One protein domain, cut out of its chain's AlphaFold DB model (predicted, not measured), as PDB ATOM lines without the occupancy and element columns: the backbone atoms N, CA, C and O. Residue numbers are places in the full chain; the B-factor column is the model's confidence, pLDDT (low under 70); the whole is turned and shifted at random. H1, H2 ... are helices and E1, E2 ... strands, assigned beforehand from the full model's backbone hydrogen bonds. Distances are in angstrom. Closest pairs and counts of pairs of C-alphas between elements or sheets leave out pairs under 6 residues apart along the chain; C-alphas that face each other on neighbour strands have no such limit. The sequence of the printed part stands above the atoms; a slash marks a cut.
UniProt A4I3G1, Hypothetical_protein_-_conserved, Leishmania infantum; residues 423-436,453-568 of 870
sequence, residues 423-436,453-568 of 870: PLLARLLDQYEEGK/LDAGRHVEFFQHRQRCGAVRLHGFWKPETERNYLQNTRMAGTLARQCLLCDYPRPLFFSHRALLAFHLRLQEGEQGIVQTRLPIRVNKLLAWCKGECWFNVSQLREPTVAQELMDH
ATOM      1  N   PRO A 423     153.818 200.867 146.558       87.76
ATOM      2  CA  PRO A 423     154.635 200.366 147.669       87.76
ATOM      3  C   PRO A 423     155.678 201.360 148.191       87.76
ATOM      4  O   PRO A 423     155.803 201.545 149.400       87.76
ATOM      5  N   LEU A 424     156.378 202.064 147.294       86.74
ATOM      6  CA  LEU A 424     157.347 203.095 147.679       86.74
ATOM      7  C   LEU A 424     156.680 204.247 148.438       86.74
ATOM      8  O   LEU A 424     157.184 204.691 149.463       86.74
ATOM      9  N   LEU A 425     155.556 204.752 147.921       84.79
ATOM     10  CA  LEU A 425     154.852 205.886 148.518       84.79
ATOM     11  C   LEU A 425     154.195 205.510 149.847       84.79
ATOM     12  O   LEU A 425     154.180 206.339 150.749       84.79
ATOM     13  N   ALA A 426     153.677 204.284 149.963       85.29
ATOM     14  CA  ALA A 426     153.140 203.742 151.205       85.29
ATOM     15  C   ALA A 426     154.242 203.608 152.267       85.29
ATOM     16  O   ALA A 426     154.131 204.197 153.333       85.29
ATOM     17  N   ARG A 427     155.370 202.971 151.932       86.31
ATOM     18  CA  ARG A 427     156.529 202.828 152.829       86.31
ATOM     19  C   ARG A 427     157.075 204.174 153.315       86.31
ATOM     20  O   ARG A 427     157.320 204.347 154.503       86.31
ATOM     21  N   LEU A 428     157.229 205.139 152.404       83.46
ATOM     22  CA  LEU A 428     157.648 206.506 152.737       83.46
ATOM     23  C   LEU A 428     156.593 207.287 153.528       83.46
ATOM     24  O   LEU A 428     156.898 208.332 154.097       83.46
ATOM     25  N   LEU A 429     155.334 206.864 153.511       80.23
ATOM     26  CA  LEU A 429     154.318 207.452 154.364       80.23
ATOM     27  C   LEU A 429     154.406 206.844 155.767       80.23
ATOM     28  O   LEU A 429     154.506 207.606 156.723       80.23
ATOM     29  N   ASP A 430     154.448 205.516 155.874       81.55
ATOM     30  CA  ASP A 430     154.474 204.787 157.145       81.55
ATOM     31  C   ASP A 430     155.696 205.178 157.992       81.55
ATOM     32  O   ASP A 430     155.543 205.598 159.137       81.55
ATOM     33  N   GLN A 431     156.895 205.198 157.400       78.81
ATOM     34  CA  GLN A 431     158.139 205.587 158.088       78.81
ATOM     35  C   GLN A 431     158.093 206.995 158.704       78.81
ATOM     36  O   GLN A 431     158.710 207.253 159.736       78.81
ATOM     37  N   TYR A 432     157.369 207.922 158.072       73.45
ATOM     38  CA  TYR A 432     157.258 209.313 158.522       73.45
ATOM     39  C   TYR A 432     155.949 209.588 159.288       73.45
ATOM     40  O   TYR A 432     155.752 210.695 159.798       73.45
ATOM     41  N   GLU A 433     155.048 208.604 159.386       70.86
ATOM     42  CA  GLU A 433     153.892 208.608 160.286       70.86
ATOM     43  C   GLU A 433     154.201 207.921 161.624       70.86
ATOM     44  O   GLU A 433     153.743 208.422 162.648       70.86
ATOM     45  N   GLU A 434     155.035 206.876 161.659       56.65
ATOM     46  CA  GLU A 434     155.466 206.205 162.901       56.65
ATOM     47  C   GLU A 434     156.140 207.173 163.885       56.65
ATOM     48  O   GLU A 434     155.861 207.131 165.087       56.65
ATOM     49  N   GLY A 435     156.904 208.148 163.374       51.71
ATOM     50  CA  GLY A 435     157.485 209.230 164.178       51.71
ATOM     51  C   GLY A 435     156.461 210.140 164.877       51.71
ATOM     52  O   GLY A 435     156.840 210.921 165.741       51.71
ATOM     53  N   LYS A 436     155.163 210.053 164.546       50.75
ATOM     54  CA  LYS A 436     154.091 210.753 165.279       50.75
ATOM     55  C   LYS A 436     153.559 209.971 166.478       50.75
ATOM     56  O   LYS A 436     152.917 210.576 167.330       50.75
ATOM     57  N   LEU A 453     160.693 216.272 158.885       66.86
ATOM     58  CA  LEU A 453     160.205 214.948 158.477       66.86
ATOM     59  C   LEU A 453     159.768 214.932 157.004       66.86
ATOM     60  O   LEU A 453     160.198 214.072 156.235       66.86
ATOM     61  N   ASP A 454     158.977 215.918 156.568       69.64
ATOM     62  CA  ASP A 454     158.565 216.021 155.165       69.64
ATOM     63  C   ASP A 454     159.762 216.265 154.222       69.64
ATOM     64  O   ASP A 454     159.767 215.740 153.102       69.64
ATOM     65  N   ALA A 455     160.788 217.006 154.663       77.63
ATOM     66  CA  ALA A 455     162.026 217.200 153.909       77.63
ATOM     67  C   ALA A 455     162.819 215.892 153.765       77.63
ATOM     68  O   ALA A 455     163.243 215.566 152.656       77.63
ATOM     69  N   GLY A 456     162.966 215.115 154.844       81.33
ATOM     70  CA  GLY A 456     163.607 213.797 154.814       81.33
ATOM     71  C   GLY A 456     162.923 212.853 153.825       81.33
ATOM     72  O   GLY A 456     163.577 212.323 152.923       81.33
ATOM     73  N   ARG A 457     161.589 212.742 153.910       82.18
ATOM     74  CA  ARG A 457     160.790 211.917 152.991       82.18
ATOM     75  C   ARG A 457     161.015 212.326 151.542       82.18
ATOM     76  O   ARG A 457     161.154 211.491 150.649       82.18
ATOM     77  N   HIS A 458     161.029 213.633 151.300       83.36
ATOM     78  CA  HIS A 458     161.253 214.181 149.973       83.36
ATOM     79  C   HIS A 458     162.663 213.845 149.464       83.36
ATOM     80  O   HIS A 458     162.808 213.439 148.316       83.36
ATOM     81  N   VAL A 459     163.703 213.924 150.298       86.48
ATOM     82  CA  VAL A 459     165.065 213.517 149.911       86.48
ATOM     83  C   VAL A 459     165.109 212.041 149.503       86.48
ATOM     84  O   VAL A 459     165.614 211.730 148.421       86.48
ATOM     85  N   GLU A 460     164.539 211.137 150.301       86.29
ATOM     86  CA  GLU A 460     164.532 209.702 149.989       86.29
ATOM     87  C   GLU A 460     163.729 209.381 148.718       86.29
ATOM     88  O   GLU A 460     164.170 208.594 147.869       86.29
ATOM     89  N   PHE A 461     162.586 210.042 148.527       88.01
ATOM     90  CA  PHE A 461     161.804 209.939 147.298       88.01
ATOM     91  C   PHE A 461     162.623 210.353 146.067       88.01
ATOM     92  O   PHE A 461     162.615 209.671 145.039       88.01
ATOM     93  N   PHE A 462     163.372 211.455 146.161       88.05
ATOM     94  CA  PHE A 462     164.222 211.921 145.068       88.05
ATOM     95  C   PHE A 462     165.384 210.965 144.782       88.05
ATOM     96  O   PHE A 462     165.706 210.758 143.610       88.05
ATOM     97  N   GLN A 463     165.964 210.326 145.800       89.26
ATOM     98  CA  GLN A 463     166.978 209.285 145.603       89.26
ATOM     99  C   GLN A 463     166.408 208.075 144.846       89.26
ATOM    100  O   GLN A 463     167.011 207.609 143.878       89.26
ATOM    101  N   HIS A 464     165.217 207.595 145.219       88.50
ATOM    102  CA  HIS A 464     164.545 206.510 144.494       88.50
ATOM    103  C   HIS A 464     164.207 206.908 143.057       88.50
ATOM    104  O   HIS A 464     164.452 206.145 142.120       88.50
ATOM    105  N   ARG A 465     163.724 208.136 142.849       88.71
ATOM    106  CA  ARG A 465     163.460 208.678 141.514       88.71
ATOM    107  C   ARG A 465     164.720 208.741 140.650       88.71
ATOM    108  O   ARG A 465     164.644 208.432 139.462       88.71
ATOM    109  N   GLN A 466     165.867 209.110 141.221       89.13
ATOM    110  CA  GLN A 466     167.150 209.084 140.513       89.13
ATOM    111  C   GLN A 466     167.538 207.657 140.106       89.13
ATOM    112  O   GLN A 466     167.900 207.442 138.950       89.13
ATOM    113  N   ARG A 467     167.380 206.669 141.001       88.24
ATOM    114  CA  ARG A 467     167.615 205.245 140.682       88.24
ATOM    115  C   ARG A 467     166.702 204.756 139.554       88.24
ATOM    116  O   ARG A 467     167.184 204.144 138.607       88.24
ATOM    117  N   CYS A 468     165.411 205.093 139.603       88.79
ATOM    118  CA  CYS A 468     164.435 204.753 138.559       88.79
ATOM    119  C   CYS A 468     164.746 205.413 137.203       88.79
ATOM    120  O   CYS A 468     164.300 204.929 136.165       88.79
ATOM    121  N   GLY A 469     165.502 206.516 137.199       86.15
ATOM    122  CA  GLY A 469     165.938 207.208 135.987       86.15
ATOM    123  C   GLY A 469     166.986 206.444 135.173       86.15
ATOM    124  O   GLY A 469     167.117 206.699 133.977       86.15
ATOM    125  N   ALA A 470     167.694 205.481 135.775       89.13
ATOM    126  CA  ALA A 470     168.715 204.663 135.116       89.13
ATOM    127  C   ALA A 470     168.110 203.525 134.265       89.13
ATOM    128  O   ALA A 470     168.509 202.367 134.379       89.13
ATOM    129  N   VAL A 471     167.123 203.856 133.428       91.11
ATOM    130  CA  VAL A 471     166.379 202.902 132.596       91.11
ATOM    131  C   VAL A 471     167.311 202.168 131.635       91.11
ATOM    132  O   VAL A 471     168.072 202.801 130.901       91.11
ATOM    133  N   ARG A 472     167.199 200.836 131.612       90.37
ATOM    134  CA  ARG A 472     167.854 199.973 130.626       90.37
ATOM    135  C   ARG A 472     166.845 199.112 129.879       90.37
ATOM    136  O   ARG A 472     165.918 198.572 130.480       90.37
ATOM    137  N   LEU A 473     167.057 198.948 128.580       89.88
ATOM    138  CA  LEU A 473     166.200 198.212 127.662       89.88
ATOM    139  C   LEU A 473     166.939 197.018 127.057       89.88
ATOM    140  O   LEU A 473     168.045 197.145 126.528       89.88
ATOM    141  N   HIS A 474     166.300 195.853 127.054       86.12
ATOM    142  CA  HIS A 474     166.828 194.669 126.384       86.12
ATOM    143  C   HIS A 474     166.570 194.693 124.877       86.12
ATOM    144  O   HIS A 474     165.451 194.942 124.430       86.12
ATOM    145  N   GLY A 475     167.584 194.324 124.088       75.49
ATOM    146  CA  GLY A 475     167.477 194.154 122.630       75.49
ATOM    147  C   GLY A 475     168.287 195.149 121.796       75.49
ATOM    148  O   GLY A 475     168.444 194.926 120.593       75.49
ATOM    149  N   PHE A 476     168.843 196.189 122.419       73.94
ATOM    150  CA  PHE A 476     169.775 197.119 121.782       73.94
ATOM    151  C   PHE A 476     171.209 196.584 121.833       73.94
ATOM    152  O   PHE A 476     171.618 195.968 122.812       73.94
ATOM    153  N   TRP A 477     171.963 196.803 120.754       62.20
ATOM    154  CA  TRP A 477     173.331 196.289 120.603       62.20
ATOM    155  C   TRP A 477     174.371 197.269 121.120       62.20
ATOM    156  O   TRP A 477     175.355 196.868 121.730       62.20
ATOM    157  N   LYS A 478     174.138 198.563 120.870       70.97
ATOM    158  CA  LYS A 478     174.976 199.646 121.373       70.97
ATOM    159  C   LYS A 478     174.216 200.413 122.454       70.97
ATOM    160  O   LYS A 478     173.069 200.801 122.204       70.97
ATOM    161  N   PRO A 479     174.853 200.734 123.589       77.39
ATOM    162  CA  PRO A 479     174.244 201.598 124.601       77.39
ATOM    163  C   PRO A 479     173.876 202.979 124.029       77.39
ATOM    164  O   PRO A 479     172.927 203.612 124.477       77.39
ATOM    165  N   GLU A 480     174.573 203.441 122.991       81.72
ATOM    166  CA  GLU A 480     174.249 204.673 122.261       81.72
ATOM    167  C   GLU A 480     172.899 204.587 121.541       81.72
ATOM    168  O   GLU A 480     172.085 205.499 121.645       81.72
ATOM    169  N   THR A 481     172.621 203.472 120.855       79.98
ATOM    170  CA  THR A 481     171.340 203.274 120.153       79.98
ATOM    171  C   THR A 481     170.165 203.213 121.123       79.98
ATOM    172  O   THR A 481     169.111 203.782 120.849       79.98
ATOM    173  N   GLU A 482     170.375 202.592 122.283       84.46
ATOM    174  CA  GLU A 482     169.422 202.560 123.389       84.46
ATOM    175  C   GLU A 482     169.144 203.970 123.935       84.46
ATOM    176  O   GLU A 482     167.988 204.376 124.057       84.46
ATOM    177  N   ARG A 483     170.197 204.754 124.211       86.05
ATOM    178  CA  ARG A 483     170.071 206.141 124.690       86.05
ATOM    179  C   ARG A 483     169.358 207.031 123.675       86.05
ATOM    180  O   ARG A 483     168.423 207.737 124.051       86.05
ATOM    181  N   ASN A 484     169.749 206.962 122.404       83.11
ATOM    182  CA  ASN A 484     169.118 207.723 121.325       83.11
ATOM    183  C   ASN A 484     167.634 207.373 121.208       83.11
ATOM    184  O   ASN A 484     166.787 208.254 121.078       83.11
ATOM    185  N   TYR A 485     167.299 206.088 121.322       82.37
ATOM    186  CA  TYR A 485     165.920 205.634 121.334       82.37
ATOM    187  C   TYR A 485     165.133 206.198 122.527       82.37
ATOM    188  O   TYR A 485     164.065 206.788 122.345       82.37
ATOM    189  N   LEU A 486     165.666 206.095 123.744       85.45
ATOM    190  CA  LEU A 486     165.031 206.631 124.952       85.45
ATOM    191  C   LEU A 486     164.797 208.152 124.878       85.45
ATOM    192  O   LEU A 486     163.757 208.636 125.334       85.45
ATOM    193  N   GLN A 487     165.729 208.893 124.271       82.67
ATOM    194  CA  GLN A 487     165.631 210.341 124.066       82.67
ATOM    195  C   GLN A 487     164.596 210.707 122.994       82.67
ATOM    196  O   GLN A 487     163.680 211.489 123.262       82.67
ATOM    197  N   ASN A 488     164.683 210.097 121.808       78.01
ATOM    198  CA  ASN A 488     163.817 210.409 120.665       78.01
ATOM    199  C   ASN A 488     162.342 210.096 120.937       78.01
ATOM    200  O   ASN A 488     161.441 210.779 120.450       78.01
ATOM    201  N   THR A 489     162.082 209.069 121.740       75.73
ATOM    202  CA  THR A 489     160.725 208.605 122.039       75.73
ATOM    203  C   THR A 489     160.119 209.244 123.282       75.73
ATOM    204  O   THR A 489     158.916 209.109 123.510       75.73
ATOM    205  N   ARG A 490     160.935 209.930 124.097       79.54
ATOM    206  CA  ARG A 490     160.575 210.409 125.444       79.54
ATOM    207  C   ARG A 490     160.068 209.296 126.377       79.54
ATOM    208  O   ARG A 490     159.458 209.592 127.405       79.54
ATOM    209  N   MET A 491     160.333 208.026 126.056       84.67
ATOM    210  CA  MET A 491     159.872 206.877 126.843       84.67
ATOM    211  C   MET A 491     160.571 206.762 128.191       84.67
ATOM    212  O   MET A 491     159.976 206.235 129.127       84.67
ATOM    213  N   ALA A 492     161.790 207.298 128.317       87.44
ATOM    214  CA  ALA A 492     162.549 207.279 129.567       87.44
ATOM    215  C   ALA A 492     161.737 207.823 130.752       87.44
ATOM    216  O   ALA A 492     161.685 207.195 131.804       87.44
ATOM    217  N   GLY A 493     161.042 208.952 130.563       88.17
ATOM    218  CA  GLY A 493     160.220 209.554 131.614       88.17
ATOM    219  C   GLY A 493     159.020 208.688 132.002       88.17
ATOM    220  O   GLY A 493     158.716 208.559 133.185       88.17
ATOM    221  N   THR A 494     158.363 208.060 131.025       88.53
ATOM    222  CA  THR A 494     157.204 207.185 131.258       88.53
ATOM    223  C   THR A 494     157.609 205.885 131.955       88.53
ATOM    224  O   THR A 494     156.961 205.485 132.918       88.53
ATOM    225  N   LEU A 495     158.707 205.258 131.518       92.47
ATOM    226  CA  LEU A 495     159.261 204.044 132.129       92.47
ATOM    227  C   LEU A 495     159.747 204.305 133.555       92.47
ATOM    228  O   LEU A 495     159.409 203.546 134.459       92.47
ATOM    229  N   ALA A 496     160.463 205.410 133.778       90.79
ATOM    230  CA  ALA A 496     160.897 205.809 135.114       90.79
ATOM    231  C   ALA A 496     159.703 206.096 136.039       90.79
ATOM    232  O   ALA A 496     159.718 205.698 137.200       90.79
ATOM    233  N   ARG A 497     158.641 206.738 135.528       90.04
ATOM    234  CA  ARG A 497     157.399 206.973 136.281       90.04
ATOM    235  C   ARG A 497     156.711 205.665 136.669       90.04
ATOM    236  O   ARG A 497     156.279 205.544 137.807       90.04
ATOM    237  N   GLN A 498     156.627 204.694 135.761       91.45
ATOM    238  CA  GLN A 498     156.061 203.378 136.076       91.45
ATOM    239  C   GLN A 498     156.915 202.635 137.110       91.45
ATOM    240  O   GLN A 498     156.373 202.096 138.067       91.45
ATOM    241  N   CYS A 499     158.242 202.661 136.949       92.32
ATOM    242  CA  CYS A 499     159.193 202.085 137.901       92.32
ATOM    243  C   CYS A 499     159.012 202.661 139.309       92.32
ATOM    244  O   CYS A 499     159.034 201.918 140.280       92.32
ATOM    245  N   LEU A 500     158.787 203.973 139.396       90.37
ATOM    246  CA  LEU A 500     158.568 204.687 140.648       90.37
ATOM    247  C   LEU A 500     157.222 204.344 141.301       90.37
ATOM    248  O   LEU A 500     157.169 204.136 142.507       90.37
ATOM    249  N   LEU A 501     156.136 204.308 140.521       89.79
ATOM    250  CA  LEU A 501     154.793 204.031 141.042       89.79
ATOM    251  C   LEU A 501     154.646 202.577 141.503       89.79
ATOM    252  O   LEU A 501     154.043 202.330 142.542       89.79
ATOM    253  N   CYS A 502     155.206 201.629 140.752       90.67
ATOM    254  CA  CYS A 502     155.137 200.206 141.079       90.67
ATOM    255  C   CYS A 502     156.272 199.722 142.002       90.67
ATOM    256  O   CYS A 502     156.290 198.544 142.336       90.67
ATOM    257  N   ASP A 503     157.216 200.593 142.376       89.71
ATOM    258  CA  ASP A 503     158.421 200.260 143.158       89.71
ATOM    259  C   ASP A 503     159.221 199.079 142.577       89.71
ATOM    260  O   ASP A 503     159.600 198.136 143.274       89.71
ATOM    261  N   TYR A 504     159.465 199.094 141.260       91.24
ATOM    262  CA  TYR A 504     160.241 198.022 140.641       91.24
ATOM    263  C   TYR A 504     161.689 198.039 141.164       91.24
ATOM    264  O   TYR A 504     162.344 199.084 141.125       91.24
ATOM    265  N   PRO A 505     162.249 196.879 141.560       87.26
ATOM    266  CA  PRO A 505     163.554 196.815 142.222       87.26
ATOM    267  C   PRO A 505     164.706 197.270 141.320       87.26
ATOM    268  O   PRO A 505     165.721 197.778 141.798       87.26
ATOM    269  N   ARG A 506     164.575 197.079 140.001       89.40
ATOM    270  CA  ARG A 506     165.551 197.539 139.008       89.40
ATOM    271  C   ARG A 506     164.825 198.126 137.793       89.40
ATOM    272  O   ARG A 506     163.862 197.518 137.328       89.40
ATOM    273  N   PRO A 507     165.308 199.231 137.202       92.63
ATOM    274  CA  PRO A 507     164.709 199.861 136.022       92.63
ATOM    275  C   PRO A 507     165.110 199.144 134.713       92.63
ATOM    276  O   PRO A 507     165.534 199.777 133.746       92.63
ATOM    277  N   LEU A 508     165.017 197.811 134.691       93.27
ATOM    278  CA  LEU A 508     165.354 196.956 133.550       93.27
ATOM    279  C   LEU A 508     164.078 196.522 132.825       93.27
ATOM    280  O   LEU A 508     163.166 195.991 133.462       93.27
ATOM    281  N   PHE A 509     164.020 196.708 131.505       93.64
ATOM    282  CA  PHE A 509     162.819 196.440 130.716       93.64
ATOM    283  C   PHE A 509     163.073 195.548 129.498       93.64
ATOM    284  O   PHE A 509     164.055 195.701 128.772       93.64
ATOM    285  N   PHE A 510     162.123 194.656 129.237       91.08
ATOM    286  CA  PHE A 510     162.044 193.798 128.062       91.08
ATOM    287  C   PHE A 510     160.920 194.259 127.142       91.08
ATOM    288  O   PHE A 510     159.829 194.594 127.602       91.08
ATOM    289  N   SER A 511     161.152 194.218 125.832       88.13
ATOM    290  CA  SER A 511     160.060 194.368 124.873       88.13
ATOM    291  C   SER A 511     159.243 193.075 124.792       88.13
ATOM    292  O   SER A 511     159.798 191.979 124.877       88.13
ATOM    293  N   HIS A 512     157.935 193.184 124.548       86.63
ATOM    294  CA  HIS A 512     157.039 192.035 124.333       86.63
ATOM    295  C   HIS A 512     157.589 191.027 123.301       86.63
ATOM    296  O   HIS A 512     157.491 189.819 123.474       86.63
ATOM    297  N   ARG A 513     158.259 191.506 122.249       81.34
ATOM    298  CA  ARG A 513     158.908 190.661 121.232       81.34
ATOM    299  C   ARG A 513     160.108 189.909 121.746       81.34
ATOM    300  O   ARG A 513     160.310 188.764 121.361       81.34
ATOM    301  N   ALA A 514     160.920 190.557 122.578       84.97
ATOM    302  CA  ALA A 514     161.995 189.853 123.245       84.97
ATOM    303  C   ALA A 514     161.398 188.741 124.114       84.97
ATOM    304  O   ALA A 514     161.868 187.615 124.027       84.97
ATOM    305  N   LEU A 515     160.318 189.011 124.854       88.53
ATOM    306  CA  LEU A 515     159.638 187.978 125.640       88.53
ATOM    307  C   LEU A 515     159.200 186.792 124.774       88.53
ATOM    308  O   LEU A 515     159.563 185.662 125.087       88.53
ATOM    309  N   LEU A 516     158.539 187.046 123.639       85.49
ATOM    310  CA  LEU A 516     158.144 185.996 122.692       85.49
ATOM    311  C   LEU A 516     159.351 185.233 122.128       85.49
ATOM    312  O   LEU A 516     159.371 184.005 122.150       85.49
ATOM    313  N   ALA A 517     160.395 185.938 121.683       83.34
ATOM    314  CA  ALA A 517     161.597 185.315 121.134       83.34
ATOM    315  C   ALA A 517     162.281 184.400 122.163       83.34
ATOM    316  O   ALA A 517     162.655 183.274 121.842       83.34
ATOM    317  N   PHE A 518     162.404 184.855 123.412       87.89
ATOM    318  CA  PHE A 518     162.998 184.093 124.515       87.89
ATOM    319  C   PHE A 518     162.032 183.101 125.172       87.89
ATOM    320  O   PHE A 518     162.466 182.329 126.018       87.89
ATOM    321  N   HIS A 519     160.755 183.068 124.779       87.76
ATOM    322  CA  HIS A 519     159.708 182.284 125.447       87.76
ATOM    323  C   HIS A 519     159.586 182.600 126.951       87.76
ATOM    324  O   HIS A 519     159.237 181.739 127.759       87.76
ATOM    325  N   LEU A 520     159.869 183.848 127.330       90.53
ATOM    326  CA  LEU A 520     159.637 184.348 128.681       90.53
ATOM    327  C   LEU A 520     158.164 184.735 128.818       90.53
ATOM    328  O   LEU A 520     157.590 185.360 127.926       90.53
ATOM    329  N   ARG A 521     157.552 184.370 129.946       90.18
ATOM    330  CA  ARG A 521     156.131 184.622 130.218       90.18
ATOM    331  C   ARG A 521     155.954 185.725 131.253       90.18
ATOM    332  O   ARG A 521     156.731 185.821 132.205       90.18
ATOM    333  N   LEU A 522     154.900 186.512 131.073       90.58
ATOM    334  CA  LEU A 522     154.435 187.475 132.066       90.58
ATOM    335  C   LEU A 522     153.695 186.763 133.200       90.58
ATOM    336  O   LEU A 522     153.156 185.661 133.030       90.58
ATOM    337  N   GLN A 523     153.688 187.399 134.365       90.31
ATOM    338  CA  GLN A 523     152.716 187.083 135.401       90.31
ATOM    339  C   GLN A 523     151.317 187.526 134.950       90.31
ATOM    340  O   GLN A 523     151.166 188.376 134.072       90.31
ATOM    341  N   GLU A 524     150.291 186.917 135.532       83.98
ATOM    342  CA  GLU A 524     148.905 187.187 135.150       83.98
ATOM    343  C   GLU A 524     148.485 188.605 135.549       83.98
ATOM    344  O   GLU A 524     148.770 189.074 136.659       83.98
ATOM    345  N   GLY A 525     147.797 189.280 134.623       83.05
ATOM    346  CA  GLY A 525     147.268 190.632 134.816       83.05
ATOM    347  C   GLY A 525     148.296 191.765 134.722       83.05
ATOM    348  O   GLY A 525     147.939 192.918 134.982       83.05
ATOM    349  N   GLU A 526     149.545 191.472 134.349       88.47
ATOM    350  CA  GLU A 526     150.604 192.477 134.231       88.47
ATOM    351  C   GLU A 526     150.419 193.403 133.025       88.47
ATOM    352  O   GLU A 526     150.047 192.990 131.927       88.47
ATOM    353  N   GLN A 527     150.721 194.688 133.227       89.18
ATOM    354  CA  GLN A 527     150.550 195.737 132.219       89.18
ATOM    355  C   GLN A 527     151.901 196.344 131.847       89.18
ATOM    356  O   GLN A 527     152.673 196.760 132.714       89.18
ATOM    357  N   GLY A 528     152.170 196.424 130.549       90.99
ATOM    358  CA  GLY A 528     153.357 197.062 130.001       90.99
ATOM    359  C   GLY A 528     153.073 198.455 129.446       90.99
ATOM    360  O   GLY A 528     151.930 198.893 129.281       90.99
ATOM    361  N   ILE A 529     154.147 199.174 129.127       90.75
ATOM    362  CA  ILE A 529     154.068 200.529 128.581       90.75
ATOM    363  C   ILE A 529     154.149 200.476 127.064       90.75
ATOM    364  O   ILE A 529     155.167 200.072 126.502       90.75
ATOM    365  N   VAL A 530     153.082 200.924 126.405       86.71
ATOM    366  CA  VAL A 530     152.961 200.894 124.945       86.71
ATOM    367  C   VAL A 530     153.466 202.189 124.317       86.71
ATOM    368  O   VAL A 530     153.049 203.289 124.681       86.71
ATOM    369  N   GLN A 531     154.300 202.049 123.295       80.50
ATOM    370  CA  GLN A 531     154.711 203.106 122.390       80.50
ATOM    371  C   GLN A 531     154.148 202.838 120.993       80.50
ATOM    372  O   GLN A 531     154.436 201.804 120.411       80.50
ATOM    373  N   THR A 532     153.419 203.793 120.411       68.32
ATOM    374  CA  THR A 532     152.806 203.650 119.072       68.32
ATOM    375  C   THR A 532     153.442 204.513 117.980       68.32
ATOM    376  O   THR A 532     153.178 204.299 116.802       68.32
ATOM    377  N   ARG A 533     154.248 205.522 118.343       60.29
ATOM    378  CA  ARG A 533     154.547 206.653 117.440       60.29
ATOM    379  C   ARG A 533     155.758 206.502 116.526       60.29
ATOM    380  O   ARG A 533     155.856 207.262 115.572       60.29
ATOM    381  N   LEU A 534     156.689 205.598 116.818       55.69
ATOM    382  CA  LEU A 534     157.928 205.473 116.048       55.69
ATOM    383  C   LEU A 534     158.169 204.000 115.749       55.69
ATOM    384  O   LEU A 534     158.155 203.211 116.697       55.69
ATOM    385  N   PRO A 535     158.364 203.618 114.476       56.45
ATOM    386  CA  PRO A 535     158.791 202.277 114.165       56.45
ATOM    387  C   PRO A 535     160.249 202.108 114.590       56.45
ATOM    388  O   PRO A 535     161.077 202.997 114.397       56.45
ATOM    389  N   ILE A 536     160.544 200.987 115.240       55.75
ATOM    390  CA  ILE A 536     161.855 200.728 115.842       55.75
ATOM    391  C   ILE A 536     162.390 199.445 115.247       55.75
ATOM    392  O   ILE A 536     161.689 198.434 115.180       55.75
ATOM    393  N   ARG A 537     163.654 199.477 114.829       53.30
ATOM    394  CA  ARG A 537     164.381 198.277 114.438       53.30
ATOM    395  C   ARG A 537     164.995 197.654 115.688       53.30
ATOM    396  O   ARG A 537     166.122 197.973 116.057       53.30
ATOM    397  N   VAL A 538     164.265 196.752 116.342       55.19
ATOM    398  CA  VAL A 538     164.858 195.873 117.359       55.19
ATOM    399  C   VAL A 538     165.476 194.672 116.657       55.19
ATOM    400  O   VAL A 538     164.820 193.954 115.903       55.19
ATOM    401  N   ASN A 539     166.773 194.467 116.884       53.52
ATOM    402  CA  ASN A 539     167.597 193.572 116.073       53.52
ATOM    403  C   ASN A 539     167.071 192.128 116.029       53.52
ATOM    404  O   ASN A 539     167.125 191.489 114.984       53.52
ATOM    405  N   LYS A 540     166.485 191.640 117.132       52.74
ATOM    406  CA  LYS A 540     166.104 190.226 117.276       52.74
ATOM    407  C   LYS A 540     165.080 189.732 116.245       52.74
ATOM    408  O   LYS A 540     164.957 188.522 116.110       52.74
ATOM    409  N   LEU A 541     164.392 190.617 115.512       47.38
ATOM    410  CA  LEU A 541     163.432 190.220 114.472       47.38
ATOM    411  C   LEU A 541     163.524 191.011 113.153       47.38
ATOM    412  O   LEU A 541     162.707 190.763 112.278       47.38
ATOM    413  N   LEU A 542     164.480 191.937 112.984       42.67
ATOM    414  CA  LEU A 542     164.714 192.735 111.756       42.67
ATOM    415  C   LEU A 542     163.495 193.437 111.098       42.67
ATOM    416  O   LEU A 542     163.676 194.109 110.088       42.67
ATOM    417  N   ALA A 543     162.293 193.374 111.670       49.00
ATOM    418  CA  ALA A 543     161.092 193.991 111.122       49.00
ATOM    419  C   ALA A 543     160.883 195.403 111.692       49.00
ATOM    420  O   ALA A 543     160.843 195.589 112.912       49.00
ATOM    421  N   TRP A 544     160.686 196.392 110.815       47.29
ATOM    422  CA  TRP A 544     160.143 197.704 111.176       47.29
ATOM    423  C   TRP A 544     158.734 197.531 111.719       47.29
ATOM    424  O   TRP A 544     157.876 196.989 111.028       47.29
ATOM    425  N   CYS A 545     158.480 197.941 112.959       51.77
ATOM    426  CA  CYS A 545     157.216 197.589 113.599       51.77
ATOM    427  C   CYS A 545     156.463 198.783 114.150       51.77
ATOM    428  O   CYS A 545     157.041 199.644 114.805       51.77
ATOM    429  N   LYS A 546     155.151 198.811 113.882       57.86
ATOM    430  CA  LYS A 546     154.219 199.834 114.363       57.86
ATOM    431  C   LYS A 546     153.929 199.611 115.852       57.86
ATOM    432  O   LYS A 546     152.858 199.159 116.233       57.86
ATOM    433  N   GLY A 547     154.913 199.942 116.679       70.94
ATOM    434  CA  GLY A 547     154.790 200.034 118.125       70.94
ATOM    435  C   GLY A 547     155.387 198.878 118.925       70.94
ATOM    436  O   GLY A 547     155.550 197.757 118.446       70.94
ATOM    437  N   GLU A 548     155.727 199.191 120.173       80.80
ATOM    438  CA  GLU A 548     156.343 198.277 121.130       80.80
ATOM    439  C   GLU A 548     155.731 198.439 122.516       80.80
ATOM    440  O   GLU A 548     155.444 199.551 122.950       80.80
ATOM    441  N   CYS A 549     155.549 197.323 123.216       87.97
ATOM    442  CA  CYS A 549     155.212 197.305 124.632       87.97
ATOM    443  C   CYS A 549     156.410 196.831 125.460       87.97
ATOM    444  O   CYS A 549     157.064 195.853 125.082       87.97
ATOM    445  N   TRP A 550     156.680 197.543 126.554       92.15
ATOM    446  CA  TRP A 550     157.804 197.327 127.462       92.15
ATOM    447  C   TRP A 550     157.326 196.871 128.841       92.15
ATOM    448  O   TRP A 550     156.481 197.530 129.446       92.15
ATOM    449  N   PHE A 551     157.922 195.795 129.352       94.04
ATOM    450  CA  PHE A 551     157.651 195.216 130.670       94.04
ATOM    451  C   PHE A 551     158.907 195.231 131.523       94.04
ATOM    452  O   PHE A 551     160.002 194.994 131.015       94.04
ATOM    453  N   ASN A 552     158.765 195.494 132.814       95.79
ATOM    454  CA  ASN A 552     159.869 195.377 133.750       95.79
ATOM    455  C   ASN A 552     160.205 193.904 134.013       95.79
ATOM    456  O   ASN A 552     159.331 193.042 133.973       95.79
ATOM    457  N   VAL A 553     161.467 193.619 134.334       93.78
ATOM    458  CA  VAL A 553     161.926 192.265 134.686       93.78
ATOM    459  C   VAL A 553     161.110 191.641 135.827       93.78
ATOM    460  O   VAL A 553     160.820 190.450 135.775       93.78
ATOM    461  N   SER A 554     160.688 192.433 136.817       92.89
ATOM    462  CA  SER A 554     159.874 191.962 137.952       92.89
ATOM    463  C   SER A 554     158.474 191.466 137.567       92.89
ATOM    464  O   SER A 554     157.905 190.662 138.294       92.89
ATOM    465  N   GLN A 555     157.949 191.879 136.410       93.50
ATOM    466  CA  GLN A 555     156.627 191.471 135.914       93.50
ATOM    467  C   GLN A 555     156.648 190.088 135.238       93.50
ATOM    468  O   GLN A 555     155.620 189.574 134.794       93.50
ATOM    469  N   LEU A 556     157.825 189.482 135.098       93.69
ATOM    470  CA  LEU A 556     157.996 188.169 134.484       93.69
ATOM    471  C   LEU A 556     157.795 187.062 135.516       93.69
ATOM    472  O   LEU A 556     158.039 187.254 136.706       93.69
ATOM    473  N   ARG A 557     157.389 185.871 135.060       92.80
ATOM    474  CA  ARG A 557     157.318 184.682 135.933       92.80
ATOM    475  C   ARG A 557     158.700 184.260 136.441       92.80
ATOM    476  O   ARG A 557     158.812 183.722 137.532       92.80
ATOM    477  N   GLU A 558     159.748 184.525 135.660       92.74
ATOM    478  CA  GLU A 558     161.140 184.190 135.983       92.74
ATOM    479  C   GLU A 558     162.030 185.451 135.945       92.74
ATOM    480  O   GLU A 558     162.819 185.635 135.010       92.74
ATOM    481  N   PRO A 559     161.914 186.354 136.939       93.32
ATOM    482  CA  PRO A 559     162.639 187.626 136.937       93.32
ATOM    483  C   PRO A 559     164.157 187.429 137.034       93.32
ATOM    484  O   PRO A 559     164.921 188.137 136.383       93.32
ATOM    485  N   THR A 560     164.609 186.430 137.794       92.31
ATOM    486  CA  THR A 560     166.035 186.108 137.973       92.31
ATOM    487  C   THR A 560     166.692 185.670 136.667       92.31
ATOM    488  O   THR A 560     167.780 186.134 136.341       92.31
ATOM    489  N   VAL A 561     166.008 184.838 135.879       92.79
ATOM    490  CA  VAL A 561     166.492 184.350 134.579       92.79
ATOM    491  C   VAL A 561     166.561 185.488 133.564       92.79
ATOM    492  O   VAL A 561     167.539 185.614 132.829       92.79
ATOM    493  N   ALA A 562     165.542 186.349 133.530       92.38
ATOM    494  CA  ALA A 562     165.529 187.514 132.652       92.38
ATOM    495  C   ALA A 562     166.608 188.542 133.030       92.38
ATOM    496  O   ALA A 562     167.228 189.137 132.147       92.38
ATOM    497  N   GLN A 563     166.867 188.720 134.325       91.36
ATOM    498  CA  GLN A 563     167.976 189.532 134.806       91.36
ATOM    499  C   GLN A 563     169.325 188.936 134.394       91.36
ATOM    500  O   GLN A 563     170.173 189.659 133.877       91.36
ATOM    501  N   GLU A 564     169.515 187.627 134.563       91.10
ATOM    502  CA  GLU A 564     170.748 186.949 134.159       91.10
ATOM    503  C   GLU A 564     170.984 187.068 132.649       91.10
ATOM    504  O   GLU A 564     172.101 187.322 132.218       91.10
ATOM    505  N   LEU A 565     169.925 187.015 131.839       90.56
ATOM    506  CA  LEU A 565     170.013 187.237 130.396       90.56
ATOM    507  C   LEU A 565     170.514 188.649 130.021       90.56
ATOM    508  O   LEU A 565     171.046 188.828 128.923       90.56
ATOM    509  N   MET A 566     170.325 189.648 130.891       87.21
ATOM    510  CA  MET A 566     170.836 191.012 130.701       87.21
ATOM    511  C   MET A 566     172.235 191.206 131.293       87.21
ATOM    512  O   MET A 566     173.078 191.824 130.646       87.21
ATOM    513  N   ASP A 567     172.464 190.713 132.511       87.74
ATOM    514  CA  ASP A 567     173.715 190.913 133.250       87.74
ATOM    515  C   ASP A 567     174.832 189.977 132.731       87.74
ATOM    516  O   ASP A 567     175.980 190.399 132.597       87.74
ATOM    517  N   HIS A 568     174.501 188.726 132.388       88.35
ATOM    518  CA  HIS A 568     175.435 187.682 131.946       88.35
ATOM    519  C   HIS A 568     174.847 186.861 130.779       88.35
ATOM    520  O   HIS A 568     174.528 185.679 130.933       88.35
TER     521      HIS A 568
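AT A GLANCE: This is residues 423 to 436 and 453 to 568 of the 870 residues of the protein "Hypothetical_protein_-_conserved" of Leishmania infantum (UniProt A4I3G1). Two helices side by side, H1 and H2, form an arm that reaches away from a small body, in which H4 packs on a three-stranded sheet. H5 packs close to the strand E3, H6 grazes the sheet at E1, H3 is near the beginning of H4, and the unnamed stretch of residues 532 to 547 lies at the end of the body far from the arm. The printed part has 130 residues, with six named helices and three named strands in the order H1, H2, H3, H4, E1, H5, E2, E3, H6; the class is mostly helix, and the sheet has the order E1, E3, E2, all antiparallel. The whole is only just compact, close to loose, with a radius of gyration of the C-alphas of 16.4 A; it is elongated, spanning 57 by 30 by 27 A, and the arm makes much of that length.

HOW THE PARTS SIT: Begin with H1, residues 423 to 434, which touches H2, residues 453 to 468, with its residues 428 to 432 alone. Their closest C-alphas are those of Leu 428 and Arg 457, 6.3 A apart, and they run opposite ways at a shallow tilt of 20 degrees. Next find H4, residues 491 to 501: H2 touches it with residues 464 to 468 alone, the C-alphas of Cys 468 and Ala 496 being closest at 5.0 A, at a steep tilt of 47 degrees, opposite ways. H1 and H4 touch only at their ends, where the C-alphas of Leu 424 and Leu 501 are closest at 7.2 A. H3, residues 479 to 489, is close to H4 but not clearly touching, with closest C-alphas Leu 486 and Ala 492 at 5.3 A, and the two are about perpendicular at 88 degrees. In the sheet, E1, residues 508 to 511, and E3, residues 548 to 552, are antiparallel at 146 degrees; look for N 510 and O 551, 2.8 A apart and within hydrogen-bond range. E3 and E2, residues 529 to 531, form a hairpin, antiparallel at 157 degrees, with N 531 and O 548 within hydrogen-bond range at 2.8 A. H4 is on the sheet at a height of 9.0 A, over E3, and on the local plane it runs slantwise to that strand at 37 degrees. H5, residues 512 to 518, is on the sheet, over none of its strands, and its C-alpha of His 512 is 5.6 A from that of Cys 549, the closest pair with E3. E1, H5 and E2 make a split strand-helix-strand unit, two strands running the same way with E3 between them, and its crossover is right-handed. H6, residues 559 to 567, only grazes the sheet. Every O i to N i+4 pair is within hydrogen-bond range in H2, H3, H4, H5 and H6, and 7 of 8 are in H1.

IN THESE COORDINATES: Find C-alpha 423 at (154.635, 200.366, 147.669); from there H1 runs 16.3 A to C-alpha 434. H2 is 22.8 A long and ends at C-alpha 468, at (164.435, 204.753, 138.559). H3 measures 15.4 A and H4 15.3 A. E1 measures 10.5 A, H5 9.9 A, E2 6.7 A and E3 13.4 A. H6 runs 12.1 A to C-alpha 567 at (173.715, 190.913, 133.250).

THE WHOLE: The C-alphas farthest apart are those of Lys 436 and Leu 542, at 57.5 A. Residues 437 to 452 are not printed, and C-alphas 436 and 453 are 10.1 A apart across this cut. Of the links that are printed whole, E2 to E3 is long, with 16 residues. The mean pLDDT of the printed part is 81.7, and you will find values under 70 at residues 434 to 436, 453 to 454, 477 and 532 to 546.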